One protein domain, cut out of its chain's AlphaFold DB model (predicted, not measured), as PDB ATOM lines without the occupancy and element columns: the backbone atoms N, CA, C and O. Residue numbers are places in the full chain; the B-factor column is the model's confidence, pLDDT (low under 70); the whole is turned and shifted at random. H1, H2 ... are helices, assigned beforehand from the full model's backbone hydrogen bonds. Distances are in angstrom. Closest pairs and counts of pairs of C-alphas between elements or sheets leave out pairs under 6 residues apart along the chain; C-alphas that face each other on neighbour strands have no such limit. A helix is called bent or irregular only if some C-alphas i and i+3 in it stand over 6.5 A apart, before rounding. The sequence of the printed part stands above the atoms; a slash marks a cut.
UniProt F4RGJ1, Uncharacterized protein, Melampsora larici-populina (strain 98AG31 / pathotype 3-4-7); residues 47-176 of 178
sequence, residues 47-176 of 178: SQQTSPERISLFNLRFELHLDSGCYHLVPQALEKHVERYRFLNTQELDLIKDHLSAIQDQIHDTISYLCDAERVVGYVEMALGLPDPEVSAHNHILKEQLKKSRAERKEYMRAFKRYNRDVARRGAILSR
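This is residues 47 to 176 of the 178 residues of an uncharacterized protein of Melampsora larici-populina (strain 98AG31 / pathotype 3-4-7) (UniProt F4RGJ1). Two long helices, H3 and H4, make a narrow V: they are joined at its closed end by a tight link and lie close together there, and H4 then swings away from H3, leaving residues 157 to 176 sticking out. At the open end a short helical hairpin, H1 and H2, lies beside the first part of H3, with no contact to H4. The printed part has 130 residues with four named helices, H1, H2, H3 and H4 in chain order, and no named strand; the class is all helix. The whole is extended, with a radius of gyration of the C-alphas of 22.6 A and spans of 73 by 34 by 17 A.

H1, residues 52 to 67, begins with C-alpha 52 at (-4.859, -11.645, -19.187) and is 20.3 A long from first to last C-alpha. It has a kink of 31 degrees near residue 61, and is neither bent nor irregular, but only just: C-alphas 60 and 63 are 6.3 A apart. H2, residues 74 to 85, is 16.2 A long. H3, residues 90 to 127, runs 55.4 A, from C-alpha 90 at (-2.952, -22.906, -29.216). H4, residues 133 to 174, is the longest helix by residues and measures 61.0 A, ending with C-alpha 174 at (8.915, -20.547, -47.089). H4 is irregular, with C-alphas 137 and 140 lying 7.8 A apart, and has a kink of 55 degrees near residue 140.

H1 and H2 form a helical hairpin and touch; their closest C-alphas, of Arg 61 and Ala 77, are 6.1 A apart. They run opposite ways at a shallow tilt of 10 degrees. H1 and H3 are close but not clearly touching, with the C-alphas of Leu 66 and His 99 closest at 7.1 A; they run the same way at a shallow tilt of 8 degrees. H2 and H3 are apart. H3 and H4 form the second helical hairpin, opposite ways at a shallow tilt of 30 degrees. H3 touches H4 with residues 114 to 127 alone, and H4 touches H3 with residues 135 to 153 alone; the closest C-alphas, of Val 121 and Leu 146, are 6.2 A apart. H4 is apart from H1 and H2. Every O i to N i+4 pair is within hydrogen-bond range in H2 and H3, against 10 of 12 in H1 and 34 of 38 in H4.

The C-alphas of Gln 49 and Pro 133 are the two farthest apart, at 72.6 A. Residues 104 to 110, which belong to H3, stand free too. The printed part has no cut. The links H2 to H3 and H3 to H4 are tight, and the link H1 to H2 is short. The mean pLDDT of the printed part is 71.5, and 59 residues are under 70, among them residues 47 to 50, 115 to 138 and 162 to 176.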
ATOM      1  N   SER A  47       2.651 -23.443 -24.005       56.59
ATOM      2  CA  SER A  47       1.428 -23.518 -24.821       56.59
ATOM      3  C   SER A  47       0.140 -23.250 -24.032       56.59
ATOM      4  O   SER A  47      -0.877 -22.912 -24.631       56.59
ATOM      5  N   GLN A  48       0.209 -23.348 -22.700       59.09
ATOM      6  CA  GLN A  48      -0.875 -23.044 -21.762       59.09
ATOM      7  C   GLN A  48      -0.706 -21.667 -21.090       59.09
ATOM      8  O   GLN A  48      -1.587 -21.227 -20.353       59.09
ATOM      9  N   GLN A  49       0.405 -20.958 -21.340       62.59
ATOM     10  CA  GLN A  49       0.652 -19.630 -20.781       62.59
ATOM     11  C   GLN A  49      -0.176 -18.562 -21.502       62.59
ATOM     12  O   GLN A  49       0.211 -17.999 -22.531       62.59
ATOM     13  N   THR A  50      -1.305 -18.230 -20.891       65.62
ATOM     14  CA  THR A  50      -2.173 -17.120 -21.278       65.62
ATOM     15  C   THR A  50      -2.327 -16.173 -20.094       65.62
ATOM     16  O   THR A  50      -3.140 -16.407 -19.201       65.62
ATOM     17  N   SER A  51      -1.531 -15.100 -20.054       77.12
ATOM     18  CA  SER A  51      -1.810 -14.013 -19.114       77.12
ATOM     19  C   SER A  51      -2.973 -13.161 -19.642       77.12
ATOM     20  O   SER A  51      -3.095 -12.994 -20.860       77.12
ATOM     21  N   PRO A  52      -3.803 -12.567 -18.765       78.19
ATOM     22  CA  PRO A  52      -4.859 -11.645 -19.187       78.19
ATOM     23  C   PRO A  52      -4.331 -10.484 -20.042       78.19
ATOM     24  O   PRO A  52      -4.978 -10.065 -20.997       78.19
ATOM     25  N   GLU A  53      -3.117 -10.006 -19.746       83.44
ATOM     26  CA  GLU A  53      -2.442  -8.973 -20.535       83.44
ATOM     27  C   GLU A  53      -2.132  -9.451 -21.961       83.44
ATOM     28  O   GLU A  53      -2.388  -8.722 -22.917       83.44
ATOM     29  N   ARG A  54      -1.617 -10.680 -22.121       84.88
ATOM     30  CA  ARG A  54      -1.315 -11.265 -23.436       84.88
ATOM     31  C   ARG A  54      -2.578 -11.406 -24.280       84.88
ATOM     32  O   ARG A  54      -2.552 -11.008 -25.440       84.88
ATOM     33  N   ILE A  55      -3.665 -11.913 -23.690       81.25
ATOM     34  CA  ILE A  55      -4.966 -12.036 -24.368       81.25
ATOM     35  C   ILE A  55      -5.459 -10.653 -24.797       81.25
ATOM     36  O   ILE A  55      -5.768 -10.442 -25.963       81.25
ATOM     37  N   SER A  56      -5.468  -9.679 -23.883       81.50
ATOM     38  CA  SER A  56      -5.945  -8.327 -24.185       81.50
ATOM     39  C   SER A  56      -5.153  -7.667 -25.320       81.50
ATOM     40  O   SER A  56      -5.744  -7.080 -26.225       81.50
ATOM     41  N   LEU A  57      -3.824  -7.797 -25.316       82.31
ATOM     42  CA  LEU A  57      -2.966  -7.259 -26.374       82.31
ATOM     43  C   LEU A  57      -3.143  -7.972 -27.710       82.31
ATOM     44  O   LEU A  57      -3.104  -7.307 -28.748       82.31
ATOM     45  N   PHE A  58      -3.313  -9.294 -27.681       82.94
ATOM     46  CA  PHE A  58      -3.591 -10.075 -28.876       82.94
ATOM     47  C   PHE A  58      -4.931  -9.650 -29.477       82.94
ATOM     48  O   PHE A  58      -4.971  -9.252 -30.634       82.94
ATOM     49  N   ASN A  59      -5.996  -9.585 -28.684       81.19
ATOM     50  CA  ASN A  59      -7.322  -9.196 -29.160       81.19
ATOM     51  C   ASN A  59      -7.341  -7.752 -29.693       81.19
ATOM     52  O   ASN A  59      -7.767  -7.496 -30.819       81.19
ATOM     53  N   LEU A  60      -6.766  -6.796 -28.953       80.38
ATOM     54  CA  LEU A  60      -6.730  -5.384 -29.360       80.38
ATOM     55  C   LEU A  60      -6.020  -5.165 -30.705       80.38
ATOM     56  O   LEU A  60      -6.370  -4.258 -31.455       80.38
ATOM     57  N   ARG A  61      -4.973  -5.944 -30.989       76.00
ATOM     58  CA  ARG A  61      -4.139  -5.753 -32.183       76.00
ATOM     59  C   ARG A  61      -4.461  -6.715 -33.307       76.00
ATOM     60  O   ARG A  61      -4.120  -6.428 -34.444       76.00
ATOM     61  N   PHE A  62      -5.028  -7.865 -33.000       76.56
ATOM     62  CA  PHE A  62      -5.173  -8.953 -33.947       76.56
ATOM     63  C   PHE A  62      -6.635  -9.164 -34.297       76.56
ATOM     64  O   PHE A  62      -7.013  -8.929 -35.441       76.56
ATOM     65  N   GLU A  63      -7.458  -9.480 -33.299       74.94
ATOM     66  CA  GLU A  63      -8.912  -9.626 -33.443       74.94
ATOM     67  C   GLU A  63      -9.529  -8.339 -34.009       74.94
ATOM     68  O   GLU A  63     -10.202  -8.383 -35.029       74.94
ATOM     69  N   LEU A  64      -9.140  -7.163 -33.498       79.50
ATOM     70  CA  LEU A  64      -9.603  -5.877 -34.036       79.50
ATOM     71  C   LEU A  64      -9.286  -5.695 -35.533       79.50
ATOM     72  O   LEU A  64     -10.097  -5.157 -36.289       79.50
ATOM     73  N   HIS A  65      -8.096  -6.097 -35.985       78.50
ATOM     74  CA  HIS A  65      -7.722  -5.989 -37.400       78.50
ATOM     75  C   HIS A  65      -8.459  -7.006 -38.271       78.50
ATOM     76  O   HIS A  65      -8.745  -6.701 -39.429       78.50
ATOM     77  N   LEU A  66      -8.776  -8.178 -37.721       73.75
ATOM     78  CA  LEU A  66      -9.573  -9.197 -38.392       73.75
ATOM     79  C   LEU A  66     -11.036  -8.748 -38.515       73.75
ATOM     80  O   LEU A  66     -11.558  -8.707 -39.626       73.75
ATOM     81  N   ASP A  67     -11.647  -8.294 -37.422       75.44
ATOM     82  CA  ASP A  67     -13.040  -7.830 -37.375       75.44
ATOM     83  C   ASP A  67     -13.283  -6.585 -38.236       75.44
ATOM     84  O   ASP A  67     -14.323  -6.443 -38.876       75.44
ATOM     85  N   SER A  68     -12.306  -5.675 -38.295       76.81
ATOM     86  CA  SER A  68     -12.381  -4.466 -39.130       76.81
ATOM     87  C   SER A  68     -12.054  -4.703 -40.609       76.81
ATOM     88  O   SER A  68     -12.035  -3.752 -41.395       76.81
ATOM     89  N   GLY A  69     -11.746  -5.941 -41.012       69.50
ATOM     90  CA  GLY A  69     -11.364  -6.278 -42.385       69.50
ATOM     91  C   GLY A  69     -10.004  -5.710 -42.818       69.50
ATOM     92  O   GLY A  69      -9.645  -5.739 -43.999       69.50
ATOM     93  N   CYS A  70      -9.207  -5.202 -41.877       73.81
ATOM     94  CA  CYS A  70      -7.882  -4.634 -42.106       73.81
ATOM     95  C   CYS A  70      -6.793  -5.722 -42.143       73.81
ATOM     96  O   CYS A  70      -5.727  -5.603 -41.537       73.81
ATOM     97  N   TYR A  71      -7.025  -6.766 -42.944       71.44
ATOM     98  CA  TYR A  71      -6.175  -7.961 -43.057       71.44
ATOM     99  C   TYR A  71      -4.724  -7.681 -43.476       71.44
ATOM    100  O   TYR A  71      -3.831  -8.489 -43.240       71.44
ATOM    101  N   HIS A  72      -4.458  -6.527 -44.085       71.94
ATOM    102  CA  HIS A  72      -3.108  -6.111 -44.465       71.94
ATOM    103  C   HIS A  72      -2.218  -5.750 -43.259       71.94
ATOM    104  O   HIS A  72      -0.996  -5.796 -43.386       71.94
ATOM    105  N   LEU A  73      -2.807  -5.428 -42.099       73.50
ATOM    106  CA  LEU A  73      -2.091  -5.099 -40.856       73.50
ATOM    107  C   LEU A  73      -1.789  -6.336 -39.998       73.50
ATOM    108  O   LEU A  73      -0.868  -6.325 -39.181       73.50
ATOM    109  N   VAL A  74      -2.532  -7.419 -40.227       77.56
ATOM    110  CA  VAL A  74      -2.447  -8.691 -39.499       77.56
ATOM    111  C   VAL A  74      -1.019  -9.266 -39.492       77.56
ATOM    112  O   VAL A  74      -0.529  -9.573 -38.408       77.56
ATOM    113  N   PRO A  75      -0.260  -9.338 -40.610       77.62
ATOM    114  CA  PRO A  75       1.111  -9.859 -40.574       77.62
ATOM    115  C   PRO A  75       2.046  -9.080 -39.640       77.62
ATOM    116  O   PRO A  75       2.820  -9.685 -38.906       77.62
ATOM    117  N   GLN A  76       1.948  -7.747 -39.631       78.12
ATOM    118  CA  GLN A  76       2.784  -6.897 -38.779       78.12
ATOM    119  C   GLN A  76       2.398  -7.030 -37.299       78.12
ATOM    120  O   GLN A  76       3.256  -6.973 -36.417       78.12
ATOM    121  N   ALA A  77       1.106  -7.194 -37.010       79.69
ATOM    122  CA  ALA A  77       0.631  -7.452 -35.654       79.69
ATOM    123  C   ALA A  77       1.138  -8.808 -35.131       79.69
ATOM    124  O   ALA A  77       1.610  -8.879 -33.996       79.69
ATOM    125  N   LEU A  78       1.121  -9.842 -35.982       81.62
ATOM    126  CA  LEU A  78       1.669 -11.175 -35.702       81.62
ATOM    127  C   LEU A  78       3.167 -11.122 -35.402       81.62
ATOM    128  O   LEU A  78       3.606 -11.667 -34.394       81.62
ATOM    129  N   GLU A  79       3.940 -10.437 -36.247       79.50
ATOM    130  CA  GLU A  79       5.387 -10.276 -36.084       79.50
ATOM    131  C   GLU A  79       5.721  -9.651 -34.725       79.50
ATOM    132  O   GLU A  79       6.442 -10.251 -33.932       79.50
ATOM    133  N   LYS A  80       5.093  -8.518 -34.387       81.69
ATOM    134  CA  LYS A  80       5.282  -7.852 -33.086       81.69
ATOM    135  C   LYS A  80       4.876  -8.729 -31.901       81.69
ATOM    136  O   LYS A  80       5.468  -8.630 -30.825       81.69
ATOM    137  N   HIS A  81       3.839  -9.555 -32.061       84.81
ATOM    138  CA  HIS A  81       3.390 -10.470 -31.011       84.81
ATOM    139  C   HIS A  81       4.407 -11.588 -30.778       84.81
ATOM    140  O   HIS A  81       4.783 -11.851 -29.635       84.81
ATOM    141  N   VAL A  82       4.925 -12.182 -31.855       81.88
ATOM    142  CA  VAL A  82       5.974 -13.208 -31.797       81.88
ATOM    143  C   VAL A  82       7.294 -12.623 -31.290       81.88
ATOM    144  O   VAL A  82       7.970 -13.266 -30.496       81.88
ATOM    145  N   GLU A  83       7.660 -11.395 -31.648       80.06
ATOM    146  CA  GLU A  83       8.839 -10.728 -31.080       80.06
ATOM    147  C   GLU A  83       8.730 -10.562 -29.560       80.06
ATOM    148  O   GLU A  83       9.698 -10.811 -28.835       80.06
ATOM    149  N   ARG A  84       7.543 -10.177 -29.070       82.81
ATOM    150  CA  ARG A  84       7.294  -9.918 -27.647       82.81
ATOM    151  C   ARG A  84       7.192 -11.195 -26.816       82.81
ATOM    152  O   ARG A  84       7.770 -11.255 -25.735       82.81
ATOM    153  N   TYR A  85       6.459 -12.196 -27.299       81.38
ATOM    154  CA  TYR A  85       6.139 -13.409 -26.535       81.38
ATOM    155  C   TYR A  85       6.899 -14.653 -27.003       81.38
ATOM    156  O   TYR A  85       6.771 -15.704 -26.387       81.38
ATOM    157  N   ARG A  86       7.715 -14.547 -28.060       77.31
ATOM    158  CA  ARG A  86       8.548 -15.605 -28.674       77.31
ATOM    159  C   ARG A  86       7.796 -16.761 -29.335       77.31
ATOM    160  O   ARG A  86       8.407 -17.491 -30.109       77.31
ATOM    161  N   PHE A  87       6.504 -16.930 -29.074       78.44
ATOM    162  CA  PHE A  87       5.688 -18.007 -29.635       78.44
ATOM    163  C   PHE A  87       4.200 -17.633 -29.683       78.44
ATOM    164  O   PHE A  87       3.752 -16.769 -28.927       78.44
ATOM    165  N   LEU A  88       3.433 -18.339 -30.520       79.75
ATOM    166  CA  LEU A  88       1.964 -18.341 -30.510       79.75
ATOM    167  C   LEU A  88       1.457 -19.554 -29.728       79.75
ATOM    168  O   LEU A  88       1.987 -20.654 -29.894       79.75
ATOM    169  N   ASN A  89       0.457 -19.362 -28.873       80.88
ATOM    170  CA  ASN A  89      -0.184 -20.465 -28.157       80.88
ATOM    171  C   ASN A  89      -1.337 -21.073 -28.979       80.88
ATOM    172  O   ASN A  89      -1.696 -20.577 -30.047       80.88
ATOM    173  N   THR A  90      -1.912 -22.168 -28.485       76.81
ATOM    174  CA  THR A  90      -2.952 -22.906 -29.216       76.81
ATOM    175  C   THR A  90      -4.222 -22.081 -29.428       76.81
ATOM    176  O   THR A  90      -4.757 -22.095 -30.528       76.81
ATOM    177  N   GLN A  91      -4.655 -21.304 -28.429       79.00
ATOM    178  CA  GLN A  91      -5.852 -20.459 -28.536       79.00
ATOM    179  C   GLN A  91      -5.680 -19.357 -29.590       79.00
ATOM    180  O   GLN A  91      -6.564 -19.137 -30.409       79.00
ATOM    181  N   GLU A  92      -4.518 -18.701 -29.608       82.19
ATOM    182  CA  GLU A  92      -4.170 -17.679 -30.602       82.19
ATOM    183  C   GLU A  92      -4.132 -18.272 -32.017       82.19
ATOM    184  O   GLU A  92      -4.622 -17.662 -32.965       82.19
ATOM    185  N   LEU A  93      -3.568 -19.475 -32.165       80.94
ATOM    186  CA  LEU A  93      -3.522 -20.181 -33.443       80.94
ATOM    187  C   LEU A  93      -4.908 -20.601 -33.928       80.94
ATOM    188  O   LEU A  93      -5.169 -20.511 -35.126       80.94
ATOM    189  N   ASP A  94      -5.772 -21.072 -33.036       78.56
ATOM    190  CA  ASP A  94      -7.125 -21.487 -33.397       78.56
ATOM    191  C   ASP A  94      -7.980 -20.278 -33.793       78.56
ATOM    192  O   ASP A  94      -8.594 -20.312 -34.855       78.56
ATOM    193  N   LEU A  95      -7.872 -19.152 -33.077       80.25
ATOM    194  CA  LEU A  95      -8.527 -17.898 -33.470       80.25
ATOM    195  C   LEU A  95      -8.076 -17.432 -34.865       80.25
ATOM    196  O   LEU A  95      -8.898 -17.070 -35.706       80.25
ATOM    197  N   ILE A  96      -6.771 -17.493 -35.156       78.75
ATOM    198  CA  ILE A  96      -6.249 -17.175 -36.495       78.75
ATOM    199  C   ILE A  96      -6.871 -18.091 -37.558       78.75
ATOM    200  O   ILE A  96      -7.259 -17.610 -38.623       78.75
ATOM    201  N   LYS A  97      -6.950 -19.403 -37.300       76.94
ATOM    202  CA  LYS A  97      -7.527 -20.365 -38.251       76.94
ATOM    203  C   LYS A  97      -9.007 -20.095 -38.490       76.94
ATOM    204  O   LYS A  97      -9.406 -20.063 -39.649       76.94
ATOM    205  N   ASP A  98      -9.780 -19.859 -37.435       77.88
ATOM    206  CA  ASP A  98     -11.220 -19.620 -37.530       77.88
ATOM    207  C   ASP A  98     -11.517 -18.386 -38.390       77.88
ATOM    208  O   ASP A  98     -12.336 -18.445 -39.309       77.88
ATOM    209  N   HIS A  99     -10.774 -17.291 -38.194       74.38
ATOM    210  CA  HIS A  99     -10.912 -16.110 -39.049       74.38
ATOM    211  C   HIS A  99     -10.473 -16.363 -40.493       74.38
ATOM    212  O   HIS A  99     -11.125 -15.883 -41.420       74.38
ATOM    213  N   LEU A 100      -9.389 -17.112 -40.723       73.00
ATOM    214  CA  LEU A 100      -8.974 -17.465 -42.085       73.00
ATOM    215  C   LEU A 100     -10.043 -18.299 -42.803       73.00
ATOM    216  O   LEU A 100     -10.304 -18.050 -43.981       73.00
ATOM    217  N   SER A 101     -10.680 -19.237 -42.101       71.50
ATOM    218  CA  SER A 101     -11.814 -20.008 -42.612       71.50
ATOM    219  C   SER A 101     -13.008 -19.109 -42.934       71.50
ATOM    220  O   SER A 101     -13.511 -19.159 -44.053       71.50
ATOM    221  N   ALA A 102     -13.391 -18.207 -42.026       73.50
ATOM    222  CA  ALA A 102     -14.489 -17.269 -42.259       73.50
ATOM    223  C   ALA A 102     -14.239 -16.357 -43.477       73.50
ATOM    224  O   ALA A 102     -15.136 -16.123 -44.285       73.50
ATOM    225  N   ILE A 103     -13.007 -15.870 -43.657       74.31
ATOM    226  CA  ILE A 103     -12.622 -15.070 -44.831       74.31
ATOM    227  C   ILE A 103     -12.682 -15.909 -46.105       74.31
ATOM    228  O   ILE A 103     -13.097 -15.411 -47.150       74.31
ATOM    229  N   GLN A 104     -12.241 -17.165 -46.049       71.38
ATOM    230  CA  GLN A 104     -12.304 -18.062 -47.196       71.38
ATOM    231  C   GLN A 104     -13.756 -18.279 -47.643       71.38
ATOM    232  O   GLN A 104     -14.027 -18.193 -48.843       71.38
ATOM    233  N   ASP A 105     -14.672 -18.469 -46.695       71.19
ATOM    234  CA  ASP A 105     -16.106 -18.586 -46.966       71.19
ATOM    235  C   ASP A 105     -16.664 -17.279 -47.555       71.19
ATOM    236  O   ASP A 105     -17.297 -17.295 -48.608       71.19
ATOM    237  N   GLN A 106     -16.321 -16.120 -46.982       72.00
ATOM    238  CA  GLN A 106     -16.719 -14.813 -47.527       72.00
ATOM    239  C   GLN A 106     -16.203 -14.573 -48.952       72.00
ATOM    240  O   GLN A 106     -16.912 -14.019 -49.798       72.00
ATOM    241  N   ILE A 107     -14.961 -14.969 -49.244       74.31
ATOM    242  CA  ILE A 107     -14.389 -14.891 -50.592       74.31
ATOM    243  C   ILE A 107     -15.162 -15.812 -51.537       74.31
ATOM    244  O   ILE A 107     -15.474 -15.399 -52.655       74.31
ATOM    245  N   HIS A 108     -15.483 -17.031 -51.104       70.06
ATOM    246  CA  HIS A 108     -16.263 -17.982 -51.888       70.06
ATOM    247  C   HIS A 108     -17.666 -17.443 -52.209       70.06
ATOM    248  O   HIS A 108     -18.089 -17.482 -53.368       70.06
ATOM    249  N   ASP A 109     -18.354 -16.868 -51.226       69.31
ATOM    250  CA  ASP A 109     -19.668 -16.248 -51.408       69.31
ATOM    251  C   ASP A 109     -19.588 -15.051 -52.354       69.31
ATOM    252  O   ASP A 109     -20.364 -14.942 -53.303       69.31
ATOM    253  N   THR A 110     -18.589 -14.186 -52.168       71.88
ATOM    254  CA  THR A 110     -18.354 -13.032 -53.047       71.88
ATOM    255  C   THR A 110     -18.125 -13.473 -54.492       71.88
ATOM    256  O   THR A 110     -18.687 -12.890 -55.418       71.88
ATOM    257  N   ILE A 111     -17.322 -14.518 -54.708       72.94
ATOM    258  CA  ILE A 111     -17.097 -15.095 -56.038       72.94
ATOM    259  C   ILE A 111     -18.401 -15.661 -56.605       72.94
ATOM    260  O   ILE A 111     -18.695 -15.433 -57.777       72.94
ATOM    261  N   SER A 112     -19.196 -16.348 -55.786       66.44
ATOM    262  CA  SER A 112     -20.480 -16.917 -56.200       66.44
ATOM    263  C   SER A 112     -21.455 -15.827 -56.658       66.44
ATOM    264  O   SER A 112     -21.985 -15.911 -57.766       66.44
ATOM    265  N   TYR A 113     -21.593 -14.742 -55.889       68.94
ATOM    266  CA  TYR A 113     -22.404 -13.584 -56.279       68.94
ATOM    267  C   TYR A 113     -21.892 -12.901 -57.549       68.94
ATOM    268  O   TYR A 113     -22.685 -12.495 -58.399       68.94
ATOM    269  N   LEU A 114     -20.570 -12.799 -57.726       70.88
ATOM    270  CA  LEU A 114     -19.982 -12.280 -58.964       70.88
ATOM    271  C   LEU A 114     -20.315 -13.171 -60.171       70.88
ATOM    272  O   LEU A 114     -20.610 -12.651 -61.247       70.88
ATOM    273  N   CYS A 115     -20.306 -14.495 -60.007       66.06
ATOM    274  CA  CYS A 115     -20.707 -15.435 -61.053       66.06
ATOM    275  C   CYS A 115     -22.203 -15.333 -61.390       66.06
ATOM    276  O   CYS A 115     -22.574 -15.436 -62.561       66.06
ATOM    277  N   ASP A 116     -23.066 -15.110 -60.402       66.94
ATOM    278  CA  ASP A 116     -24.496 -14.878 -60.631       66.94
ATOM    279  C   ASP A 116     -24.743 -13.560 -61.363       66.94
ATOM    280  O   ASP A 116     -25.482 -13.532 -62.350       66.94
ATOM    281  N   ALA A 117     -24.049 -12.492 -60.969       69.56
ATOM    282  CA  ALA A 117     -24.087 -11.219 -61.680       69.56
ATOM    283  C   ALA A 117     -23.611 -11.365 -63.139       69.56
ATOM    284  O   ALA A 117     -24.220 -10.799 -64.046       69.56
ATOM    285  N   GLU A 118     -22.571 -12.170 -63.390       66.38
ATOM    286  CA  GLU A 118     -22.094 -12.477 -64.745       66.38
ATOM    287  C   GLU A 118     -23.148 -13.226 -65.575       66.38
ATOM    288  O   GLU A 118     -23.338 -12.919 -66.755       66.38
ATOM    289  N   ARG A 119     -23.880 -14.165 -64.962       65.75
ATOM    290  CA  ARG A 119     -24.996 -14.860 -65.619       65.75
ATOM    291  C   ARG A 119     -26.125 -13.898 -65.977       65.75
ATOM    292  O   ARG A 119     -26.590 -13.923 -67.114       65.75
ATOM    293  N   VAL A 120     -26.529 -13.025 -65.053       69.94
ATOM    294  CA  VAL A 120     -27.558 -11.995 -65.296       69.94
ATOM    295  C   VAL A 120     -27.139 -11.060 -66.429       69.94
ATOM    296  O   VAL A 120     -27.931 -10.779 -67.324       69.94
ATOM    297  N   VAL A 121     -25.875 -10.639 -66.446       68.94
ATOM    298  CA  VAL A 121     -25.285  -9.869 -67.545       68.94
ATOM    299  C   VAL A 121     -25.423 -10.596 -68.886       68.94
ATOM    300  O   VAL A 121     -25.863  -9.987 -69.859       68.94
ATOM    301  N   GLY A 122     -25.108 -11.893 -68.943       68.06
ATOM    302  CA  GLY A 122     -25.288 -12.699 -70.154       68.06
ATOM    303  C   GLY A 122     -26.752 -12.790 -70.598       68.06
ATOM    304  O   GLY A 122     -27.045 -12.694 -71.788       68.06
ATOM    305  N   TYR A 123     -27.690 -12.909 -69.654       64.88
ATOM    306  CA  TYR A 123     -29.123 -12.870 -69.956       64.88
ATOM    307  C   TYR A 123     -29.565 -11.526 -70.533       64.88
ATOM    308  O   TYR A 123     -30.294 -11.504 -71.524       64.88
ATOM    309  N   VAL A 124     -29.089 -10.416 -69.968       68.12
ATOM    310  CA  VAL A 124     -29.352  -9.075 -70.502       68.12
ATOM    311  C   VAL A 124     -28.785  -8.934 -71.916       68.12
ATOM    312  O   VAL A 124     -29.485  -8.451 -72.798       68.12
ATOM    313  N   GLU A 125     -27.561  -9.402 -72.176       67.00
ATOM    314  CA  GLU A 125     -26.973  -9.409 -73.525       67.00
ATOM    315  C   GLU A 125     -27.828 -10.165 -74.546       67.00
ATOM    316  O   GLU A 125     -28.016  -9.679 -75.662       67.00
ATOM    317  N   MET A 126     -28.367 -11.326 -74.166       67.62
ATOM    318  CA  MET A 126     -29.270 -12.099 -75.021       67.62
ATOM    319  C   MET A 126     -30.602 -11.377 -75.244       67.62
ATOM    320  O   MET A 126     -31.067 -11.305 -76.380       67.62
ATOM    321  N   ALA A 127     -31.190 -10.802 -74.190       67.75
ATOM    322  CA  ALA A 127     -32.454 -10.072 -74.269       67.75
ATOM    323  C   ALA A 127     -32.348  -8.828 -75.166       67.75
ATOM    324  O   ALA A 127     -33.220  -8.602 -75.998       67.75
ATOM    325  N   LEU A 128     -31.243  -8.079 -75.078       65.12
ATOM    326  CA  LEU A 128     -30.943  -6.924 -75.939       65.12
ATOM    327  C   LEU A 128     -30.923  -7.268 -77.446       65.12
ATOM    328  O   LEU A 128     -31.046  -6.372 -78.282       65.12
ATOM    329  N   GLY A 129     -30.698  -8.538 -77.799       64.75
ATOM    330  CA  GLY A 129     -30.697  -9.035 -79.177       64.75
ATOM    331  C   GLY A 129     -32.067  -9.490 -79.688       64.75
ATOM    332  O   GLY A 129     -32.190  -9.790 -80.877       64.75
ATOM    333  N   LEU A 130     -33.084  -9.555 -78.825       68.00
ATOM    334  CA  LEU A 130     -34.441  -9.932 -79.212       68.00
ATOM    335  C   LEU A 130     -35.181  -8.719 -79.806       68.00
ATOM    336  O   LEU A 130     -35.073  -7.615 -79.271       68.00
ATOM    337  N   PRO A 131     -35.967  -8.896 -80.884       64.81
ATOM    338  CA  PRO A 131     -36.763  -7.833 -81.498       64.81
ATOM    339  C   PRO A 131     -38.054  -7.559 -80.702       64.81
ATOM    340  O   PRO A 131     -39.125  -7.388 -81.281       64.81
ATOM    341  N   ASP A 132     -37.960  -7.564 -79.372       68.38
ATOM    342  CA  ASP A 132     -39.078  -7.298 -78.473       68.38
ATOM    343  C   ASP A 132     -39.227  -5.772 -78.269       68.38
ATOM    344  O   ASP A 132     -38.256  -5.113 -77.866       68.38
ATOM    345  N   PRO A 133     -40.402  -5.176 -78.556       65.06
ATOM    346  CA  PRO A 133     -40.634  -3.739 -78.406       65.06
ATOM    347  C   PRO A 133     -40.397  -3.217 -76.983       65.06
ATOM    348  O   PRO A 133     -39.906  -2.095 -76.829       65.06
ATOM    349  N   GLU A 134     -40.702  -4.014 -75.953       64.31
ATOM    350  CA  GLU A 134     -40.543  -3.612 -74.550       64.31
ATOM    351  C   GLU A 134     -39.063  -3.573 -74.144       64.31
ATOM    352  O   GLU A 134     -38.614  -2.652 -73.460       64.31
ATOM    353  N   VAL A 135     -38.260  -4.516 -74.646       62.28
ATOM    354  CA  VAL A 135     -36.805  -4.546 -74.417       62.28
ATOM    355  C   VAL A 135     -36.101  -3.444 -75.215       62.28
ATOM    356  O   VAL A 135     -35.191  -2.783 -74.708       62.28
ATOM    357  N   SER A 136     -36.566  -3.174 -76.438       64.19
ATOM    358  CA  SER A 136     -36.018  -2.130 -77.310       64.19
ATOM    359  C   SER A 136     -36.095  -0.729 -76.688       64.19
ATOM    360  O   SER A 136     -35.142   0.047 -76.801       64.19
ATOM    361  N   ALA A 137     -37.168  -0.428 -75.947       65.81
ATOM    362  CA  ALA A 137     -37.334   0.843 -75.237       65.81
ATOM    363  C   ALA A 137     -36.284   1.061 -74.127       65.81
ATOM    364  O   ALA A 137     -35.872   2.193 -73.866       65.81
ATOM    365  N   HIS A 138     -35.800  -0.021 -73.508       68.94
ATOM    366  CA  HIS A 138     -34.841   0.019 -72.400       68.94
ATOM    367  C   HIS A 138     -33.413  -0.405 -72.793       68.94
ATOM    368  O   HIS A 138     -32.504  -0.386 -71.957       68.94
ATOM    369  N   ASN A 139     -33.179  -0.706 -74.078       70.06
ATOM    370  CA  ASN A 139     -31.906  -1.201 -74.615       70.06
ATOM    371  C   ASN A 139     -30.696  -0.332 -74.240       70.06
ATOM    372  O   ASN A 139     -29.610  -0.845 -73.965       70.06
ATOM    373  N   HIS A 140     -30.853   0.994 -74.239       69.75
ATOM    374  CA  HIS A 140     -29.769   1.908 -73.869       69.75
ATOM    375  C   HIS A 140     -29.349   1.710 -72.402       69.75
ATOM    376  O   HIS A 140     -28.150   1.654 -72.118       69.75
ATOM    377  N   ILE A 141     -30.309   1.641 -71.477       71.50
ATOM    378  CA  ILE A 141     -30.042   1.580 -70.032       71.50
ATOM    379  C   ILE A 141     -29.343   0.261 -69.701       71.50
ATOM    380  O   ILE A 141     -28.332   0.240 -68.998       71.50
ATOM    381  N   LEU A 142     -29.826  -0.830 -70.294       67.12
ATOM    382  CA  LEU A 142     -29.238  -2.158 -70.165       67.12
ATOM    383  C   LEU A 142     -27.801  -2.219 -70.716       67.12
ATOM    384  O   LEU A 142     -26.922  -2.793 -70.071       67.12
ATOM    385  N   LYS A 143     -27.510  -1.566 -71.853       71.44
ATOM    386  CA  LYS A 143     -26.138  -1.466 -72.395       71.44
ATOM    387  C   LYS A 143     -25.182  -0.712 -71.466       71.44
ATOM    388  O   LYS A 143     -24.028  -1.120 -71.323       71.44
ATOM    389  N   GLU A 144     -25.639   0.361 -70.826       70.31
ATOM    390  CA  GLU A 144     -24.821   1.114 -69.866       70.31
ATOM    391  C   GLU A 144     -24.555   0.310 -68.585       70.31
ATOM    392  O   GLU A 144     -23.408   0.228 -68.133       70.31
ATOM    393  N   GLN A 145     -25.568  -0.373 -68.042       65.50
ATOM    394  CA  GLN A 145     -25.378  -1.256 -66.885       65.50
ATOM    395  C   GLN A 145     -24.409  -2.402 -67.191       65.50
ATOM    396  O   GLN A 145     -23.508  -2.690 -66.398       65.50
ATOM    397  N   LEU A 146     -24.524  -2.993 -68.378       69.81
ATOM    398  CA  LEU A 146     -23.613  -4.027 -68.846       69.81
ATOM    399  C   LEU A 146     -22.159  -3.535 -68.915       69.81
ATOM    400  O   LEU A 146     -21.228  -4.217 -68.478       69.81
ATOM    401  N   LYS A 147     -21.947  -2.334 -69.459       75.88
ATOM    402  CA  LYS A 147     -20.623  -1.711 -69.549       75.88
ATOM    403  C   LYS A 147     -20.016  -1.477 -68.165       75.88
ATOM    404  O   LYS A 147     -18.834  -1.774 -67.975       75.88
ATOM    405  N   LYS A 148     -20.817  -0.999 -67.206       70.38
ATOM    406  CA  LYS A 148     -20.393  -0.794 -65.814       70.38
ATOM    407  C   LYS A 148     -19.990  -2.113 -65.149       70.38
ATOM    408  O   LYS A 148     -18.871  -2.220 -64.656       70.38
ATOM    409  N   SER A 149     -20.828  -3.144 -65.255       64.31
ATOM    410  CA  SER A 149     -20.542  -4.467 -64.684       64.31
ATOM    411  C   SER A 149     -19.266  -5.098 -65.268       64.31
ATOM    412  O   SER A 149     -18.417  -5.622 -64.542       64.31
ATOM    413  N   ARG A 150     -19.040  -4.972 -66.586       69.88
ATOM    414  CA  ARG A 150     -17.792  -5.421 -67.234       69.88
ATOM    415  C   ARG A 150     -16.552  -4.691 -66.702       69.88
ATOM    416  O   ARG A 150     -15.490  -5.308 -66.580       69.88
ATOM    417  N   ALA A 151     -16.661  -3.393 -66.414       72.31
ATOM    418  CA  ALA A 151     -15.565  -2.613 -65.845       72.31
ATOM    419  C   ALA A 151     -15.235  -3.076 -64.416       72.31
ATOM    420  O   ALA A 151     -14.076  -3.395 -64.143       72.31
ATOM    421  N   GLU A 152     -16.250  -3.223 -63.564       62.75
ATOM    422  CA  GLU A 152     -16.115  -3.716 -62.184       62.75
ATOM    423  C   GLU A 152     -15.475  -5.114 -62.149       62.75
ATOM    424  O   GLU A 152     -14.482  -5.344 -61.450       62.75
ATOM    425  N   ARG A 153     -15.933  -6.033 -63.010       69.38
ATOM    426  CA  ARG A 153     -15.329  -7.368 -63.159       69.38
ATOM    427  C   ARG A 153     -13.843  -7.301 -63.518       69.38
ATOM    428  O   ARG A 153     -13.028  -8.062 -62.991       69.38
ATOM    429  N   LYS A 154     -13.464  -6.420 -64.445       74.75
ATOM    430  CA  LYS A 154     -12.066  -6.277 -64.879       74.75
ATOM    431  C   LYS A 154     -11.174  -5.805 -63.732       74.75
ATOM    432  O   LYS A 154     -10.031  -6.255 -63.625       74.75
ATOM    433  N   GLU A 155     -11.670  -4.905 -62.891       69.50
ATOM    434  CA  GLU A 155     -10.959  -4.437 -61.703       69.50
ATOM    435  C   GLU A 155     -10.796  -5.545 -60.667       69.50
ATOM    436  O   GLU A 155      -9.672  -5.784 -60.211       69.50
ATOM    437  N   TYR A 156     -11.865  -6.296 -60.400       66.00
ATOM    438  CA  TYR A 156     -11.823  -7.461 -59.522       66.00
ATOM    439  C   TYR A 156     -10.771  -8.483 -59.982       66.00
ATOM    440  O   TYR A 156      -9.865  -8.844 -59.229       66.00
ATOM    441  N   MET A 157     -10.794  -8.878 -61.260       72.94
ATOM    442  CA  MET A 157      -9.831  -9.844 -61.803       72.94
ATOM    443  C   MET A 157      -8.379  -9.356 -61.713       72.94
ATOM    444  O   MET A 157      -7.455 -10.153 -61.517       72.94
ATOM    445  N   ARG A 158      -8.145  -8.043 -61.835       73.69
ATOM    446  CA  ARG A 158      -6.814  -7.450 -61.629       73.69
ATOM    447  C   ARG A 158      -6.373  -7.557 -60.172       73.69
ATOM    448  O   ARG A 158      -5.210  -7.891 -59.939       73.69
ATOM    449  N   ALA A 159      -7.262  -7.279 -59.220       64.62
ATOM    450  CA  ALA A 159      -6.983  -7.423 -57.794       64.62
ATOM    451  C   ALA A 159      -6.674  -8.883 -57.435       64.62
ATOM    452  O   ALA A 159      -5.615  -9.159 -56.871       64.62
ATOM    453  N   PHE A 160      -7.504  -9.816 -57.899       66.31
ATOM    454  CA  PHE A 160      -7.310 -11.253 -57.715       66.31
ATOM    455  C   PHE A 160      -5.956 -11.744 -58.263       66.31
ATOM    456  O   PHE A 160      -5.204 -12.451 -57.592       66.31
ATOM    457  N   LYS A 161      -5.565 -11.298 -59.466       70.19
ATOM    458  CA  LYS A 161      -4.260 -11.644 -60.058       70.19
ATOM    459  C   LYS A 161      -3.065 -11.076 -59.278       70.19
ATOM    460  O   LYS A 161      -1.967 -11.630 -59.363       70.19
ATOM    461  N   ARG A 162      -3.218  -9.938 -58.592       67.06
ATOM    462  CA  ARG A 162      -2.169  -9.403 -57.706       67.06
ATOM    463  C   ARG A 162      -2.044 -10.266 -56.456       67.06
ATOM    464  O   ARG A 162      -0.953 -10.758 -56.199       67.06
ATOM    465  N   TYR A 163      -3.166 -10.552 -55.800       63.81
ATOM    466  CA  TYR A 163      -3.211 -11.415 -54.621       63.81
ATOM    467  C   TYR A 163      -2.527 -12.771 -54.858       63.81
ATOM    468  O   TYR A 163      -1.605 -13.134 -54.133       63.81
ATOM    469  N   ASN A 164      -2.873 -13.474 -55.942       64.31
ATOM    470  CA  ASN A 164      -2.261 -14.774 -56.250       64.31
ATOM    471  C   ASN A 164      -0.742 -14.701 -56.475       64.31
ATOM    472  O   ASN A 164      -0.022 -15.645 -56.154       64.31
ATOM    473  N   ARG A 165      -0.231 -13.584 -57.014       67.38
ATOM    474  CA  ARG A 165       1.219 -13.380 -57.150       67.38
ATOM    475  C   ARG A 165       1.894 -13.201 -55.796       67.38
ATOM    476  O   ARG A 165       2.976 -13.751 -55.596       67.38
ATOM    477  N   ASP A 166       1.264 -12.477 -54.880       63.25
ATOM    478  CA  ASP A 166       1.806 -12.255 -53.539       63.25
ATOM    479  C   ASP A 166       1.811 -13.548 -52.716       63.25
ATOM    480  O   ASP A 166       2.808 -13.852 -52.060       63.25
ATOM    481  N   VAL A 167       0.750 -14.357 -52.821       63.12
ATOM    482  CA  VAL A 167       0.688 -15.699 -52.219       63.12
ATOM    483  C   VAL A 167       1.809 -16.591 -52.761       63.12
ATOM    484  O   VAL A 167       2.560 -17.173 -51.979       63.12
ATOM    485  N   ALA A 168       1.990 -16.649 -54.085       60.88
ATOM    486  CA  ALA A 168       3.058 -17.440 -54.699       60.88
ATOM    487  C   ALA A 168       4.460 -16.985 -54.252       60.88
ATOM    488  O   ALA A 168       5.322 -17.816 -53.964       60.88
ATOM    489  N   ARG A 169       4.688 -15.668 -54.142       65.44
ATOM    490  CA  ARG A 169       5.955 -15.107 -53.648       65.44
ATOM    491  C   ARG A 169       6.226 -15.510 -52.198       65.44
ATOM    492  O   ARG A 169       7.352 -15.887 -51.891       65.44
ATOM    493  N   ARG A 170       5.219 -15.450 -51.320       63.41
ATOM    494  CA  ARG A 170       5.344 -15.878 -49.916       63.41
ATOM    495  C   ARG A 170       5.624 -17.377 -49.808       63.41
ATOM    496  O   ARG A 170       6.530 -17.762 -49.078       63.41
ATOM    497  N   GLY A 171       4.934 -18.200 -50.600       58.59
ATOM    498  CA  GLY A 171       5.212 -19.638 -50.692       58.59
ATOM    499  C   GLY A 171       6.663 -19.932 -51.090       58.59
ATOM    500  O   GLY A 171       7.310 -20.771 -50.476       58.59
ATOM    501  N   ALA A 172       7.216 -19.181 -52.048       65.69
ATOM    502  CA  ALA A 172       8.609 -19.340 -52.467       65.69
ATOM    503  C   ALA A 172       9.640 -18.937 -51.394       65.69
ATOM    504  O   ALA A 172      10.761 -19.436 -51.430       65.69
ATOM    505  N   ILE A 173       9.297 -18.033 -50.467       62.78
ATOM    506  CA  ILE A 173      10.161 -17.672 -49.328       62.78
ATOM    507  C   ILE A 173      10.190 -18.817 -48.313       62.78
ATOM    508  O   ILE A 173      11.272 -19.225 -47.908       62.78
ATOM    509  N   LEU A 174       9.027 -19.386 -47.984       54.09
ATOM    510  CA  LEU A 174       8.915 -20.547 -47.089       54.09
ATOM    511  C   LEU A 174       9.705 -21.761 -47.601       54.09
ATOM    512  O   LEU A 174      10.235 -22.528 -46.812       54.09
ATOM    513  N   SER A 175       9.838 -21.921 -48.921       53.00
ATOM    514  CA  SER A 175      10.655 -22.989 -49.514       53.00
ATOM    515  C   SER A 175      12.176 -22.756 -49.442       53.00
ATOM    516  O   SER A 175      12.925 -23.610 -49.911       53.00
ATOM    517  N   ARG A 176      12.653 -21.601 -48.948       56.44
ATOM    518  CA  ARG A 176      14.090 -21.260 -48.856       56.44
ATOM    519  C   ARG A 176      14.694 -21.472 -47.472       56.44
ATOM    520  O   ARG A 176      15.920 -21.518 -47.381       56.44
TER     521      ARG A 176